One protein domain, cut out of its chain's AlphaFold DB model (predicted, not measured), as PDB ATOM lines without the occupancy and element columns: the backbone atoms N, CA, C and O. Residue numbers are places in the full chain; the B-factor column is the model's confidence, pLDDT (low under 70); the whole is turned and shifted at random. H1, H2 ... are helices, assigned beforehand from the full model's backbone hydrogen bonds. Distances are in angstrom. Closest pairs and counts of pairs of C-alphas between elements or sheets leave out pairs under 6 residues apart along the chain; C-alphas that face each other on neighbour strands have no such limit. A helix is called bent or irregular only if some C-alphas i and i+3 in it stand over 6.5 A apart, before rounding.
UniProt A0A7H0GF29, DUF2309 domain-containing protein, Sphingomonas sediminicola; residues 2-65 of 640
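What this domain is: This is residues 2 to 65 of the 640 residues of the protein "DUF2309 domain-containing protein" of Sphingomonas sediminicola (UniProt A0A7H0GF29). Picture an elongated, rod-like loop of five helices: H2 and H3 follow each other along one long side, at nearly a right angle to one another, the chain turns back through the short H4 at one end, and H5 returns along the other side. H5 packs on the end of H2 and on part of H3, and H1 sits beside the last turns of H5, near the end of the rod away from H4. There are 64 residues printed, with the named helices H1, H2, H3, H4 and H5 in that order and no named strand, and the class is all helix. The whole is only just loose, close to compact, with a radius of gyration of the C-alphas of 13.3 A and spans of 40 by 17 by 17 A.

How they stand to each other: Start at H1, residues 2 to 7, and compare it with H5, residues 52 to 65: they touch through residues 60 to 64 of H5, the closest C-alphas being those of Gly 4 and Thr 60, 6.0 A apart, and they run the same way at a shallow tilt of 13 degrees. Next comes H2, residues 12 to 23, close to H1 but not clearly touching it, with the C-alphas of Leu 5 and Trp 15 closest at 7.3 A. Residues 19 to 23 of H2 touch residues 55 to 59 of H5, about perpendicular at 76 degrees, with the C-alphas of Leu 22 and Trp 59 closest at 6.9 A. Go on to H3, residues 27 to 39, which is close to H2 but not clearly touching and about perpendicular to it at 89 degrees; the C-alphas of Val 23 and Ala 30 come closest, at 6.1 A. Residues 30 to 34 of H3 touch residues 52 to 55 of H5, opposite ways at a shallow tilt of 32 degrees, only just short of steep; the closest C-alphas, of Ile 33 and Ala 52, are 6.4 A apart. H4, residues 42 to 46, only just touches H3, with 3 pairs of C-alphas within 8 A, and only at the corner by their link; the closest are Asn 37 and Val 45, 6.4 A. H5 is the hub, touching three helices, while H4 and H5 are apart. In H1, H3, H4 and H5 every O i to N i+4 pair is within hydrogen-bond range, and in H2 6 of 8 are.

Where its parts are: Find C-alpha 2 at (4.888, -5.994, 7.436), where H1 begins. H2 runs 17.6 A from Phe 12 to Val 23 and is irregular, with C-alphas 13 and 16 7.2 A apart. H3 begins at C-alpha 27, (17.426, -14.206, -8.236), and runs 17.1 A; H4 is 6.1 A long and H1 8.7 A. H5, the longest, runs 20.0 A to C-alpha 65 at (19.537, -1.206, 9.420).

The domain as a whole: The C-alphas of Gly 9 and Asp 43 are the two farthest apart, at 40.2 A. The printed part has no cut, and each of the four links between helices is tight. The mean pLDDT of the printed part is 82.1, and residues 41 to 44 and residue 47 are under 70.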
ATOM      1  N   GLU A   2       5.816  -7.142   7.489       80.88
ATOM      2  CA  GLU A   2       4.888  -5.994   7.436       80.88
ATOM      3  C   GLU A   2       5.272  -4.831   8.357       80.88
ATOM      4  O   GLU A   2       5.339  -3.692   7.909       80.88
ATOM      5  N   ALA A   3       5.601  -5.116   9.624       80.25
ATOM      6  CA  ALA A   3       6.076  -4.098  10.565       80.25
ATOM      7  C   ALA A   3       7.310  -3.346  10.031       80.25
ATOM      8  O   ALA A   3       7.391  -2.130  10.142       80.25
ATOM      9  N   GLY A   4       8.224  -4.055   9.362       77.75
ATOM     10  CA  GLY A   4       9.419  -3.448   8.784       77.75
ATOM     11  C   GLY A   4       9.133  -2.573   7.565       77.75
ATOM     12  O   GLY A   4       9.718  -1.506   7.449       77.75
ATOM     13  N   LEU A   5       8.205  -2.973   6.688       80.75
ATOM     14  CA  LEU A   5       7.777  -2.133   5.558       80.75
ATOM     15  C   LEU A   5       7.053  -0.863   6.032       80.75
ATOM     16  O   LEU A   5       7.242   0.197   5.437       80.75
ATOM     17  N   ARG A   6       6.266  -0.955   7.117       81.62
ATOM     18  CA  ARG A   6       5.624   0.208   7.759       81.62
ATOM     19  C   ARG A   6       6.648   1.172   8.350       81.62
ATOM     20  O   ARG A   6       6.541   2.369   8.120       81.62
ATOM     21  N   GLU A   7       7.639   0.661   9.076       78.19
ATOM     22  CA  GLU A   7       8.711   1.483   9.655       78.19
ATOM     23  C   GLU A   7       9.598   2.149   8.596       78.19
ATOM     24  O   GLU A   7      10.078   3.255   8.814       78.19
ATOM     25  N   LEU A   8       9.771   1.517   7.430       75.88
ATOM     26  CA  LEU A   8      10.453   2.105   6.271       75.88
ATOM     27  C   LEU A   8       9.606   3.165   5.537       75.88
ATOM     28  O   LEU A   8      10.056   3.714   4.536       75.88
ATOM     29  N   GLY A   9       8.373   3.435   5.988       79.38
ATOM     30  CA  GLY A   9       7.482   4.424   5.380       79.38
ATOM     31  C   GLY A   9       6.927   4.024   4.009       79.38
ATOM     32  O   GLY A   9       6.427   4.880   3.281       79.38
ATOM     33  N   ILE A  10       7.000   2.742   3.630       80.44
ATOM     34  CA  ILE A  10       6.555   2.273   2.312       80.44
ATOM     35  C   ILE A  10       5.021   2.146   2.310       80.44
ATOM     36  O   ILE A  10       4.477   1.368   3.107       80.44
ATOM     37  N   PRO A  11       4.298   2.833   1.403       81.06
ATOM     38  CA  PRO A  11       2.844   2.732   1.317       81.06
ATOM     39  C   PRO A  11       2.377   1.303   1.022       81.06
ATOM     40  O   PRO A  11       2.974   0.612   0.198       81.06
ATOM     41  N   PHE A  12       1.264   0.880   1.631       83.31
ATOM     42  CA  PHE A  12       0.730  -0.485   1.497       83.31
ATOM     43  C   PHE A  12       0.557  -0.940   0.036       83.31
ATOM     44  O   PHE A  12       0.942  -2.054  -0.314       83.31
ATOM     45  N   HIS A  13       0.079  -0.056  -0.846       83.81
ATOM     46  CA  HIS A  13      -0.105  -0.358  -2.273       83.81
ATOM     47  C   HIS A  13       1.211  -0.663  -3.022       83.81
ATOM     48  O   HIS A  13       1.178  -1.263  -4.092       83.81
ATOM     49  N   GLN A  14       2.373  -0.293  -2.470       81.62
ATOM     50  CA  GLN A  14       3.691  -0.539  -3.072       81.62
ATOM     51  C   GLN A  14       4.389  -1.781  -2.513       81.62
ATOM     52  O   GLN A  14       5.428  -2.183  -3.040       81.62
ATOM     53  N   TRP A  15       3.842  -2.417  -1.472       86.56
ATOM     54  CA  TRP A  15       4.494  -3.549  -0.809       86.56
ATOM     55  C   TRP A  15       4.788  -4.685  -1.783       86.56
ATOM     56  O   TRP A  15       5.914  -5.173  -1.823       86.56
ATOM     57  N   GLY A  16       3.826  -5.051  -2.633       85.69
ATOM     58  CA  GLY A  16       4.024  -6.093  -3.642       85.69
ATOM     59  C   GLY A  16       5.175  -5.781  -4.604       85.69
ATOM     60  O   GLY A  16       6.006  -6.647  -4.873       85.69
ATOM     61  N   ALA A  17       5.276  -4.538  -5.083       83.25
ATOM     62  CA  ALA A  17       6.346  -4.113  -5.984       83.25
ATOM     63  C   ALA A  17       7.721  -4.123  -5.296       83.25
ATOM     64  O   ALA A  17       8.702  -4.586  -5.879       83.25
ATOM     65  N   VAL A  18       7.798  -3.659  -4.045       82.62
ATOM     66  CA  VAL A  18       9.041  -3.675  -3.260       82.62
ATOM     67  C   VAL A  18       9.491  -5.104  -2.983       82.62
ATOM     68  O   VAL A  18      10.649  -5.432  -3.233       82.62
ATOM     69  N   LEU A  19       8.589  -5.973  -2.525       86.25
ATOM     70  CA  LEU A  19       8.909  -7.373  -2.250       86.25
ATOM     71  C   LEU A  19       9.387  -8.094  -3.517       86.25
ATOM     72  O   LEU A  19      10.413  -8.769  -3.467       86.25
ATOM     73  N   LYS A  20       8.732  -7.882  -4.669       85.19
ATOM     74  CA  LYS A  20       9.197  -8.410  -5.966       85.19
ATOM     75  C   LYS A  20      10.629  -7.964  -6.282       85.19
ATOM     76  O   LYS A  20      11.459  -8.796  -6.635       85.19
ATOM     77  N   LYS A  21      10.948  -6.679  -6.094       82.06
ATOM     78  CA  LYS A  21      12.304  -6.142  -6.315       82.06
ATOM     79  C   LYS A  21      13.340  -6.690  -5.329       82.06
ATOM     80  O   LYS A  21      14.497  -6.848  -5.700       82.06
ATOM     81  N   LEU A  22      12.953  -6.976  -4.085       83.75
ATOM     82  CA  LEU A  22      13.846  -7.591  -3.095       83.75
ATOM     83  C   LEU A  22      14.197  -9.030  -3.460       83.75
ATOM     84  O   LEU A  22      15.366  -9.400  -3.395       83.75
ATOM     85  N   VAL A  23      13.215  -9.816  -3.901       85.50
ATOM     86  CA  VAL A  23      13.464 -11.170  -4.419       85.50
ATOM     87  C   VAL A  23      14.347 -11.113  -5.670       85.50
ATOM     88  O   VAL A  23      15.303 -11.873  -5.779       85.50
ATOM     89  N   ALA A  24      14.086 -10.165  -6.574       84.00
ATOM     90  CA  ALA A  24      14.828 -10.000  -7.824       84.00
ATOM     91  C   ALA A  24      16.264  -9.460  -7.664       84.00
ATOM     92  O   ALA A  24      16.972  -9.353  -8.659       84.00
ATOM     93  N   ARG A  25      16.719  -9.115  -6.449       81.81
ATOM     94  CA  ARG A  25      18.113  -8.691  -6.212       81.81
ATOM     95  C   ARG A  25      19.112  -9.841  -6.215       81.81
ATOM     96  O   ARG A  25      20.250  -9.642  -6.620       81.81
ATOM     97  N   LEU A  26      18.697 -10.992  -5.691       86.56
ATOM     98  CA  LEU A  26      19.487 -12.221  -5.658       86.56
ATOM     99  C   LEU A  26      18.642 -13.347  -6.268       86.56
ATOM    100  O   LEU A  26      18.205 -14.248  -5.540       86.56
ATOM    101  N   PRO A  27      18.299 -13.246  -7.568       88.00
ATOM    102  CA  PRO A  27      17.426 -14.206  -8.236       88.00
ATOM    103  C   PRO A  27      17.933 -15.648  -8.132       88.00
ATOM    104  O   PRO A  27      17.118 -16.564  -8.036       88.00
ATOM    105  N   GLY A  28      19.245 -15.868  -8.093       90.56
ATOM    106  CA  GLY A  28      19.853 -17.176  -7.910       90.56
ATOM    107  C   GLY A  28      19.581 -17.773  -6.537       90.56
ATOM    108  O   GLY A  28      19.051 -18.880  -6.444       90.56
ATOM    109  N   TRP A  29      19.883 -17.048  -5.459       89.88
ATOM    110  CA  TRP A  29      19.590 -17.516  -4.099       89.88
ATOM    111  C   TRP A  29      18.092 -17.660  -3.843       89.88
ATOM    112  O   TRP A  29      17.661 -18.658  -3.264       89.88
ATOM    113  N   ALA A  30      17.288 -16.701  -4.306       90.69
ATOM    114  CA  ALA A  30      15.836 -16.785  -4.221       90.69
ATOM    115  C   ALA A  30      15.296 -18.006  -4.981       90.69
ATOM    116  O   ALA A  30      14.471 -18.753  -4.450       90.69
ATOM    117  N   GLY A  31      15.794 -18.231  -6.200       89.56
ATOM    118  CA  GLY A  31      15.458 -19.379  -7.033       89.56
ATOM    119  C   GLY A  31      15.855 -20.699  -6.382       89.56
ATOM    120  O   GLY A  31      15.044 -21.619  -6.343       89.56
ATOM    121  N   HIS A  32      17.051 -20.780  -5.794       88.62
ATOM    122  CA  HIS A  32      17.512 -21.971  -5.084       88.62
ATOM    123  C   HIS A  32      16.666 -22.276  -3.841       88.62
ATOM    124  O   HIS A  32      16.261 -23.420  -3.653       88.62
ATOM    125  N   ILE A  33      16.352 -21.272  -3.015       89.69
ATOM    126  CA  ILE A  33      15.494 -21.447  -1.830       89.69
ATOM    127  C   ILE A  33      14.108 -21.939  -2.247       89.69
ATOM    128  O   ILE A  33      13.584 -22.886  -1.660       89.69
ATOM    129  N   ARG A  34      13.523 -21.328  -3.283       88.06
ATOM    130  CA  ARG A  34      12.241 -21.770  -3.833       88.06
ATOM    131  C   ARG A  34      12.328 -23.205  -4.342       88.06
ATOM    132  O   ARG A  34      11.496 -24.025  -3.969       88.06
ATOM    133  N   TRP A  35      13.349 -23.512  -5.143       86.19
ATOM    134  CA  TRP A  35      13.543 -24.846  -5.697       86.19
ATOM    135  C   TRP A  35      13.683 -25.898  -4.594       86.19
ATOM    136  O   TRP A  35      13.026 -26.934  -4.643       86.19
ATOM    137  N   ARG A  36      14.484 -25.611  -3.563       86.31
ATOM    138  CA  ARG A  36      14.676 -26.511  -2.427       86.31
ATOM    139  C   ARG A  36      13.350 -26.803  -1.731       86.31
ATOM    140  O   ARG A  36      13.026 -27.962  -1.518       86.31
ATOM    141  N   ASN A  37      12.572 -25.768  -1.429       83.19
ATOM    142  CA  ASN A  37      11.318 -25.921  -0.692       83.19
ATOM    143  C   ASN A  37      10.219 -26.625  -1.506       83.19
ATOM    144  O   ASN A  37       9.360 -27.280  -0.922       83.19
ATOM    145  N   GLU A  38      10.223 -26.485  -2.834       81.75
ATOM    146  CA  GLU A  38       9.188 -27.048  -3.713       81.75
ATOM    147  C   GLU A  38       9.547 -28.433  -4.292       81.75
ATOM    148  O   GLU A  38       8.642 -29.237  -4.542       81.75
ATOM    149  N   TYR A  39      10.837 -28.721  -4.518       76.25
ATOM    150  CA  TYR A  39      11.284 -29.872  -5.322       76.25
ATOM    151  C   TYR A  39      12.390 -30.733  -4.694       76.25
ATOM    152  O   TYR A  39      12.577 -31.861  -5.155       76.25
ATOM    153  N   ALA A  40      13.144 -30.255  -3.696       74.50
ATOM    154  CA  ALA A  40      14.203 -31.078  -3.106       74.50
ATOM    155  C   ALA A  40      13.630 -32.225  -2.252       74.50
ATOM    156  O   ALA A  40      12.508 -32.163  -1.748       74.50
ATOM    157  N   GLY A  41      14.415 -33.296  -2.095       69.12
ATOM    158  CA  GLY A  41      14.081 -34.387  -1.174       69.12
ATOM    159  C   GLY A  41      14.001 -33.892   0.275       69.12
ATOM    160  O   GLY A  41      14.671 -32.919   0.621       69.12
ATOM    161  N   ARG A  42      13.203 -34.567   1.119       65.88
ATOM    162  CA  ARG A  42      12.952 -34.145   2.516       65.88
ATOM    163  C   ARG A  42      14.244 -33.904   3.295       65.88
ATOM    164  O   ARG A  42      14.361 -32.868   3.933       65.88
ATOM    165  N   ASP A  43      15.224 -34.784   3.126       65.31
ATOM    166  CA  ASP A  43      16.527 -34.718   3.791       65.31
ATOM    167  C   ASP A  43      17.236 -33.364   3.561       65.31
ATOM    168  O   ASP A  43      17.774 -32.767   4.486       65.31
ATOM    169  N   LEU A  44      17.167 -32.813   2.340       67.81
ATOM    170  CA  LEU A  44      17.784 -31.521   1.999       67.81
ATOM    171  C   LEU A  44      17.012 -30.312   2.547       67.81
ATOM    172  O   LEU A  44      17.585 -29.231   2.693       67.81
ATOM    173  N   VAL A  45      15.709 -30.465   2.784       70.69
ATOM    174  CA  VAL A  45      14.846 -29.403   3.320       70.69
ATOM    175  C   VAL A  45      14.958 -29.346   4.843       70.69
ATOM    176  O   VAL A  45      15.035 -28.253   5.402       70.69
ATOM    177  N   GLU A  46      15.012 -30.503   5.506       72.06
ATOM    178  CA  GLU A  46      15.130 -30.616   6.966       72.06
ATOM    179  C   GLU A  46      16.443 -30.014   7.489       72.06
ATOM    180  O   GLU A  46      16.427 -29.282   8.479       72.06
ATOM    181  N   ASP A  47      17.553 -30.214   6.774       67.94
ATOM    182  CA  ASP A  47      18.866 -29.673   7.151       67.94
ATOM    183  C   ASP A  47      19.006 -28.152   6.919       67.94
ATOM    184  O   ASP A  47      19.938 -27.523   7.430       67.94
ATOM    185  N   ALA A  48      18.103 -27.525   6.153       70.19
ATOM    186  CA  ALA A  48      18.189 -26.107   5.792       70.19
ATOM    187  C   ALA A  48      16.796 -25.446   5.645       70.19
ATOM    188  O   ALA A  48      16.350 -25.182   4.525       70.19
ATOM    189  N   PRO A  49      16.126 -25.073   6.754       74.44
ATOM    190  CA  PRO A  49      14.690 -24.753   6.777       74.44
ATOM    191  C   PRO A  49      14.306 -23.371   6.221       74.44
ATOM    192  O   PRO A  49      13.137 -22.995   6.264       74.44
ATOM    193  N   ALA A  50      15.263 -22.576   5.731       85.25
ATOM    194  CA  ALA A  50      14.986 -21.201   5.323       85.25
ATOM    195  C   ALA A  50      13.994 -21.132   4.144       85.25
ATOM    196  O   ALA A  50      14.168 -21.775   3.105       85.25
ATOM    197  N   SER A  51      12.973 -20.297   4.287       88.19
ATOM    198  CA  SER A  51      11.927 -20.060   3.300       88.19
ATOM    199  C   SER A  51      12.142 -18.768   2.505       88.19
ATOM    200  O   SER A  51      12.965 -17.917   2.846       88.19
ATOM    201  N   ALA A  52      11.358 -18.578   1.439       86.75
ATOM    202  CA  ALA A  52      11.321 -17.297   0.729       86.75
ATOM    203  C   ALA A  52      10.855 -16.147   1.647       86.75
ATOM    204  O   ALA A  52      11.293 -15.006   1.487       86.75
ATOM    205  N   ALA A  53      10.008 -16.445   2.641       87.62
ATOM    206  CA  ALA A  53       9.589 -15.474   3.644       87.62
ATOM    207  C   ALA A  53      10.751 -15.073   4.566       87.62
ATOM    208  O   ALA A  53      10.876 -13.890   4.884       87.62
ATOM    209  N   ASP A  54      11.633 -16.011   4.926       89.19
ATOM    210  CA  ASP A  54      12.831 -15.731   5.730       89.19
ATOM    211  C   ASP A  54      13.834 -14.865   4.961       89.19
ATOM    212  O   ASP A  54      14.366 -13.901   5.511       89.19
ATOM    213  N   LEU A  55      14.027 -15.132   3.663       88.19
ATOM    214  CA  LEU A  55      14.851 -14.286   2.793       88.19
ATOM    215  C   LEU A  55      14.313 -12.847   2.732       88.19
ATOM    216  O   LEU A  55      15.068 -11.884   2.866       88.19
ATOM    217  N   LEU A  56      13.000 -12.686   2.555       88.19
ATOM    218  CA  LEU A  56      12.349 -11.373   2.549       88.19
ATOM    219  C   LEU A  56      12.427 -10.678   3.912       88.19
ATOM    220  O   LEU A  56      12.632  -9.463   3.977       88.19
ATOM    221  N   ALA A  57      12.286 -11.427   5.007       87.81
ATOM    222  CA  ALA A  57      12.435 -10.904   6.360       87.81
ATOM    223  C   ALA A  57      13.862 -10.394   6.605       87.81
ATOM    224  O   ALA A  57      14.018  -9.284   7.116       87.81
ATOM    225  N   LEU A  58      14.877 -11.145   6.167       87.44
ATOM    226  CA  LEU A  58      16.281 -10.743   6.228       87.44
ATOM    227  C   LEU A  58      16.531  -9.463   5.427       87.44
ATOM    228  O   LEU A  58      17.104  -8.517   5.961       87.44
ATOM    229  N   TRP A  59      16.050  -9.381   4.185       85.94
ATOM    230  CA  TRP A  59      16.173  -8.159   3.386       85.94
ATOM    231  C   TRP A  59      15.501  -6.963   4.050       85.94
ATOM    232  O   TRP A  59      16.086  -5.888   4.124       85.94
ATOM    233  N   THR A  60      14.295  -7.155   4.584       83.69
ATOM    234  CA  THR A  60      13.582  -6.096   5.309       83.69
ATOM    235  C   THR A  60      14.381  -5.636   6.534       83.69
ATOM    236  O   THR A  60      14.441  -4.443   6.818       83.69
ATOM    237  N   PHE A  61      15.026  -6.560   7.252       86.12
ATOM    238  CA  PHE A  61      15.907  -6.241   8.376       86.12
ATOM    239  C   PHE A  61      17.154  -5.453   7.940       86.12
ATOM    240  O   PHE A  61      17.484  -4.439   8.557       86.12
ATOM    241  N   VAL A  62      17.809  -5.864   6.851       84.00
ATOM    242  CA  VAL A  62      18.955  -5.142   6.268       84.00
ATOM    243  C   VAL A  62      18.558  -3.720   5.870       84.00
ATOM    244  O   VAL A  62      19.272  -2.777   6.204       84.00
ATOM    245  N   LEU A  63      17.396  -3.543   5.234       79.56
ATOM    246  CA  LEU A  63      16.894  -2.223   4.853       79.56
ATOM    247  C   LEU A  63      16.636  -1.313   6.048       79.56
ATOM    248  O   LEU A  63      17.015  -0.146   6.014       79.56
ATOM    249  N   ARG A  64      16.049  -1.848   7.122       81.00
ATOM    250  CA  ARG A  64      15.852  -1.099   8.373       81.00
ATOM    251  C   ARG A  64      17.170  -0.673   9.012       81.00
ATOM    252  O   ARG A  64      17.215   0.351   9.681       81.00
ATOM    253  N   SER A  65      18.227  -1.452   8.810       82.50
ATOM    254  CA  SER A  65      19.537  -1.206   9.420       82.50
ATOM    255  C   SER A  65      20.372  -0.172   8.652       82.50
ATOM    256  O   SER A  65      21.374   0.306   9.178       82.50
TER     257      SER A  65